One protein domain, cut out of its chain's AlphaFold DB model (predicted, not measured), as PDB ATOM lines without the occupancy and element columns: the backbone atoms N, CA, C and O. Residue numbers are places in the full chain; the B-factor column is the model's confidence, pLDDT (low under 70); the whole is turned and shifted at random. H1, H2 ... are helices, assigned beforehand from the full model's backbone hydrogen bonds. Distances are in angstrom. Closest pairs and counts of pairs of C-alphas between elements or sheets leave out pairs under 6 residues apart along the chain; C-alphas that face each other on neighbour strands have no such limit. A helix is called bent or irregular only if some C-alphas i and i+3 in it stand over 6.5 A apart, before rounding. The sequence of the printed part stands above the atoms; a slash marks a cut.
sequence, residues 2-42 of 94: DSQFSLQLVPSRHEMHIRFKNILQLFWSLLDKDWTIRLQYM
ATOM      1  N   ASP A   2     -36.583   5.348  54.956       86.50
ATOM      2  CA  ASP A   2     -35.155   5.408  55.316       86.50
ATOM      3  C   ASP A   2     -34.228   4.754  54.266       86.50
ATOM      4  O   ASP A   2     -33.036   5.055  54.201       86.50
ATOM      5  N   SER A   3     -34.771   3.903  53.389       88.62
ATOM      6  CA  SER A   3     -34.045   3.289  52.270       88.62
ATOM      7  C   SER A   3     -33.857   4.257  51.094       88.62
ATOM      8  O   SER A   3     -34.769   4.483  50.292       88.62
ATOM      9  N   GLN A   4     -32.635   4.774  50.934       86.75
ATOM     10  CA  GLN A   4     -32.257   5.582  49.767       86.75
ATOM     11  C   GLN A   4     -32.360   4.802  48.452       86.75
ATOM     12  O   GLN A   4     -32.807   5.351  47.448       86.75
ATOM     13  N   PHE A   5     -32.016   3.511  48.466       87.94
ATOM     14  CA  PHE A   5     -32.116   2.651  47.287       87.94
ATOM     15  C   PHE A   5     -33.549   2.611  46.746       87.94
ATOM     16  O   PHE A   5     -33.783   2.769  45.552       87.94
ATOM     17  N   SER A   6     -34.530   2.462  47.634       86.94
ATOM     18  CA  SER A   6     -35.935   2.426  47.236       86.94
ATOM     19  C   SER A   6     -36.438   3.776  46.723       86.94
ATOM     20  O   SER A   6     -37.226   3.807  45.780       86.94
ATOM     21  N   LEU A   7     -35.962   4.887  47.296       87.69
ATOM     22  CA  LEU A   7     -36.298   6.236  46.826       87.69
ATOM     23  C   LEU A   7     -35.755   6.529  45.426       87.69
ATOM     24  O   LEU A   7     -36.380   7.285  44.696       87.69
ATOM     25  N   GLN A   8     -34.626   5.930  45.046       87.81
ATOM     26  CA  GLN A   8     -34.078   6.034  43.690       87.81
ATOM     27  C   GLN A   8     -34.784   5.088  42.715       87.81
ATOM     28  O   GLN A   8     -35.038   5.445  41.571       87.81
ATOM     29  N   LEU A   9     -35.132   3.887  43.179       86.50
ATOM     30  CA  LEU A   9     -35.693   2.830  42.343       86.50
ATOM     31  C   LEU A   9     -37.132   3.117  41.885       86.50
ATOM     32  O   LEU A   9     -37.500   2.823  40.752       86.50
ATOM     33  N   VAL A  10     -37.974   3.648  42.774       85.06
ATOM     34  CA  VAL A  10     -39.414   3.800  42.511       85.06
ATOM     35  C   VAL A  10     -39.751   4.871  41.456       85.06
ATOM     36  O   VAL A  10     -40.640   4.606  40.639       85.06
ATOM     37  N   PRO A  11     -39.099   6.053  41.433       82.00
ATOM     38  CA  PRO A  11     -39.339   7.073  40.409       82.00
ATOM     39  C   PRO A  11     -38.931   6.636  38.998       82.00
ATOM     40  O   PRO A  11     -39.537   7.084  38.022       82.00
ATOM     41  N   SER A  12     -37.960   5.730  38.873       79.88
ATOM     42  CA  SER A  12     -37.451   5.212  37.598       79.88
ATOM     43  C   SER A  12     -38.400   4.195  36.950       79.88
ATOM     44  O   SER A  12     -38.008   3.077  36.631       79.88
ATOM     45  N   ARG A  13     -39.663   4.579  36.699       77.19
ATOM     46  CA  ARG A  13     -40.691   3.715  36.069       77.19
ATOM     47  C   ARG A  13     -40.254   3.100  34.733       77.19
ATOM     48  O   ARG A  13     -40.751   2.048  34.343       77.19
ATOM     49  N   HIS A  14     -39.323   3.756  34.046       72.69
ATOM     50  CA  HIS A  14     -38.800   3.349  32.744       72.69
ATOM     51  C   HIS A  14     -37.657   2.323  32.848       72.69
ATOM     52  O   HIS A  14     -37.409   1.590  31.893       72.69
ATOM     53  N   GLU A  15     -36.991   2.218  34.002       74.81
ATOM     54  CA  GLU A  15     -35.889   1.283  34.235       74.81
ATOM     55  C   GLU A  15     -36.410   0.050  34.980       74.81
ATOM     56  O   GLU A  15     -36.496  -0.011  36.207       74.81
ATOM     57  N   MET A  16     -36.819  -0.963  34.215       71.44
ATOM     58  CA  MET A  16     -37.382  -2.180  34.792       71.44
ATOM     59  C   MET A  16     -36.276  -3.061  35.393       71.44
ATOM     60  O   MET A  16     -35.608  -3.831  34.701       71.44
ATOM     61  N   HIS A  17     -36.111  -3.007  36.713       81.75
ATOM     62  CA  HIS A  17     -35.248  -3.945  37.426       81.75
ATOM     63  C   HIS A  17     -35.889  -5.337  37.477       81.75
ATOM     64  O   HIS A  17     -36.803  -5.584  38.265       81.75
ATOM     65  N   ILE A  18     -35.370  -6.272  36.671       85.00
ATOM     66  CA  ILE A  18     -35.906  -7.640  36.508       85.00
ATOM     67  C   ILE A  18     -36.135  -8.331  37.862       85.00
ATOM     68  O   ILE A  18     -37.188  -8.928  38.078       85.00
ATOM     69  N   ARG A  19     -35.194  -8.183  38.806       89.31
ATOM     70  CA  ARG A  19     -35.269  -8.778  40.154       89.31
ATOM     71  C   ARG A  19     -36.495  -8.327  40.956       89.31
ATOM     72  O   ARG A  19     -37.018  -9.105  41.746       89.31
ATOM     73  N   PHE A  20     -36.938  -7.086  40.776       87.69
ATOM     74  CA  PHE A  20     -38.002  -6.472  41.575       87.69
ATOM     75  C   PHE A  20     -39.276  -6.207  40.771       87.69
ATOM     76  O   PHE A  20     -40.213  -5.619  41.306       87.69
ATOM     77  N   LYS A  21     -39.338  -6.663  39.512       89.06
ATOM     78  CA  LYS A  21     -40.412  -6.364  38.555       89.06
ATOM     79  C   LYS A  21     -41.811  -6.520  39.151       89.06
ATOM     80  O   LYS A  21     -42.600  -5.584  39.084       89.06
ATOM     81  N   ASN A  22     -42.100  -7.664  39.768       90.69
ATOM     82  CA  ASN A  22     -43.435  -7.953  40.303       90.69
ATOM     83  C   ASN A  22     -43.820  -6.991  41.438       90.69
ATOM     84  O   ASN A  22     -44.948  -6.508  41.489       90.69
ATOM     85  N   ILE A  23     -42.871  -6.687  42.331       90.94
ATOM     86  CA  ILE A  23     -43.095  -5.774  43.457       90.94
ATOM     87  C   ILE A  23     -43.245  -4.337  42.952       90.94
ATOM     88  O   ILE A  23     -44.142  -3.636  43.408       90.94
ATOM     89  N   LEU A  24     -42.424  -3.908  41.987       90.94
ATOM     90  CA  LEU A  24     -42.498  -2.565  41.406       90.94
ATOM     91  C   LEU A  24     -43.791  -2.345  40.619       90.94
ATOM     92  O   LEU A  24     -44.414  -1.300  40.768       90.94
ATOM     93  N   GLN A  25     -44.249  -3.338  39.853       90.19
ATOM     94  CA  GLN A  25     -45.540  -3.267  39.164       90.19
ATOM     95  C   GLN A  25     -46.701  -3.114  40.150       90.19
ATOM     96  O   GLN A  25     -47.544  -2.237  39.969       90.19
ATOM     97  N   LEU A  26     -46.720  -3.921  41.218       91.19
ATOM     98  CA  LEU A  26     -47.719  -3.778  42.276       91.19
ATOM     99  C   LEU A  26     -47.629  -2.391  42.924       91.19
ATOM    100  O   LEU A  26     -48.644  -1.716  43.070       91.19
ATOM    101  N   PHE A  27     -46.422  -1.940  43.261       90.12
ATOM    102  CA  PHE A  27     -46.194  -0.632  43.860       90.12
ATOM    103  C   PHE A  27     -46.734   0.504  42.982       90.12
ATOM    104  O   PHE A  27     -47.490   1.341  43.466       90.12
ATOM    105  N   TRP A  28     -46.418   0.521  41.684       90.50
ATOM    106  CA  TRP A  28     -46.909   1.551  40.766       90.50
ATOM    107  C   TRP A  28     -48.425   1.487  40.574       90.50
ATOM    108  O   TRP A  28     -49.066   2.530  40.611       90.50
ATOM    109  N   SER A  29     -49.023   0.293  40.506       90.69
ATOM    110  CA  SER A  29     -50.491   0.171  40.474       90.69
ATOM    111  C   SER A  29     -51.176   0.722  41.731       90.69
ATOM    112  O   SER A  29     -52.326   1.149  41.670       90.69
ATOM    113  N   LEU A  30     -50.486   0.718  42.879       89.62
ATOM    114  CA  LEU A  30     -50.973   1.357  44.102       89.62
ATOM    115  C   LEU A  30     -50.775   2.875  44.062       89.62
ATOM    116  O   LEU A  30     -51.624   3.593  44.582       89.62
ATOM    117  N   LEU A  31     -49.687   3.353  43.445       88.50
ATOM    118  CA  LEU A  31     -49.449   4.783  43.239       88.50
ATOM    119  C   LEU A  31     -50.452   5.428  42.282       88.50
ATOM    120  O   LEU A  31     -50.767   6.597  42.455       88.50
ATOM    121  N   ASP A  32     -50.934   4.679  41.292       88.56
ATOM    122  CA  ASP A  32     -51.850   5.179  40.260       88.56
ATOM    123  C   ASP A  32     -53.324   5.213  40.726       88.56
ATOM    124  O   ASP A  32     -54.227   5.451  39.927       88.56
ATOM    125  N   LYS A  33     -53.586   4.964  42.017       88.56
ATOM    126  CA  LYS A  33     -54.912   5.130  42.635       88.56
ATOM    127  C   LYS A  33     -55.225   6.608  42.905       88.56
ATOM    128  O   LYS A  33     -54.393   7.484  42.699       88.56
ATOM    129  N   ASP A  34     -56.407   6.887  43.455       81.81
ATOM    130  CA  ASP A  34     -56.932   8.248  43.677       81.81
ATOM    131  C   ASP A  34     -56.171   9.105  44.716       81.81
ATOM    132  O   ASP A  34     -56.608  10.202  45.068       81.81
ATOM    133  N   TRP A  35     -55.042   8.636  45.252       87.06
ATOM    134  CA  TRP A  35     -54.285   9.345  46.284       87.06
ATOM    135  C   TRP A  35     -53.020   9.977  45.712       87.06
ATOM    136  O   TRP A  35     -52.219   9.324  45.052       87.06
ATOM    137  N   THR A  36     -52.776  11.245  46.047       85.44
ATOM    138  CA  THR A  36     -51.480  11.877  45.762       85.44
ATOM    139  C   THR A  36     -50.445  11.394  46.774       85.44
ATOM    140  O   THR A  36     -50.453  11.816  47.930       85.44
ATOM    141  N   ILE A  37     -49.541  10.518  46.344       86.06
ATOM    142  CA  ILE A  37     -48.493   9.952  47.200       86.06
ATOM    143  C   ILE A  37     -47.172  10.689  46.961       86.06
ATOM    144  O   ILE A  37     -46.716  10.825  45.828       86.06
ATOM    145  N   ARG A  38     -46.529  11.141  48.044       86.00
ATOM    146  CA  ARG A  38     -45.177  11.718  48.024       86.00
ATOM    147  C   ARG A  38     -44.224  10.801  48.777       86.00
ATOM    148  O   ARG A  38     -44.432  10.520  49.953       86.00
ATOM    149  N   LEU A  39     -43.176  10.343  48.099       86.88
ATOM    150  CA  LEU A  39     -42.110   9.565  48.722       86.88
ATOM    151  C   LEU A  39     -40.992  10.511  49.144       86.88
ATOM    152  O   LEU A  39     -40.409  11.193  48.307       86.88
ATOM    153  N   GLN A  40     -40.702  10.547  50.441       88.12
ATOM    154  CA  GLN A  40     -39.653  11.389  51.002       88.12
ATOM    155  C   GLN A  40     -38.703  10.554  51.855       88.12
ATOM    156  O   GLN A  40     -39.106   9.595  52.530       88.12
ATOM    157  N   TYR A  41     -37.431  10.944  51.825       87.81
ATOM    158  CA  TYR A  41     -36.453  10.453  52.778       87.81
ATOM    159  C   TYR A  41     -36.837  10.855  54.203       87.81
ATOM    160  O   TYR A  41     -37.284  11.972  54.448       87.81
ATOM    161  N   MET A  42     -36.655   9.938  55.145       85.75
ATOM    162  CA  MET A  42     -36.768  10.227  56.567       85.75
ATOM    163  C   MET A  42     -35.646   9.526  57.320       85.75
ATOM    164  O   MET A  42     -35.196   8.454  56.913       85.75
TER     165      MET A  42
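AT A GLANCE: This is residues 2 to 42 of the 94 residues of the protein "RNase H type-1 domain-containing protein" of Jatropha curcas (UniProt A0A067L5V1). The printed part makes an open loop that comes back to where it began: the short helix H1 at the start, a link that swings out, the longer helix H2 along the base, and a tail with no named element that returns until residue 42 is near residue 2. Residues 29 to 38, at the turn from H2 into the tail, stick out from the rest. There are 41 residues with two named helices, H1 then H2, and no named strand; the class is all helix, with under half of the residues, 20 of 41, in named elements. The whole is only just compact, close to loose, with a radius of gyration of the C-alphas of 10.5 A, and it spans 26 by 24 by 15 A.

HOW THE PARTS SIT: Start at H1, residues 4 to 9, and go on through residues 10 to 17 to H2, residues 18 to 31. The two helices are apart, with no C-alpha of the one within 8 A of the other. In H1 every O i to N i+4 pair is within hydrogen-bond range; in H2 8 of 10 are. H2 is irregular: C-alphas 19 and 22 are 8.2 A apart. Residues 29 to 38 stand free, of which 29 to 31 belong to H2.

IN THESE COORDINATES: Find C-alpha 4 at (-32.257, 5.582, 49.767); from there H1 runs 8.6 A to C-alpha 9. Next find C-alpha 18 at (-35.906, -7.640, 36.508), where H2 begins; it runs 19.6 A to C-alpha 31 at (-49.449, 4.783, 43.239).

THE WHOLE: Look at the ends: the C-alphas of Asp 2 and Met 42, first and last printed, are 5.2 A apart. The two C-alphas farthest apart, those of Arg 19 and Asp 34, are 27.8 A apart. The link from H1 to H2 is short, and the printed part has no cut. The mean pLDDT of the printed part is 86.1, and no printed residue is under 70.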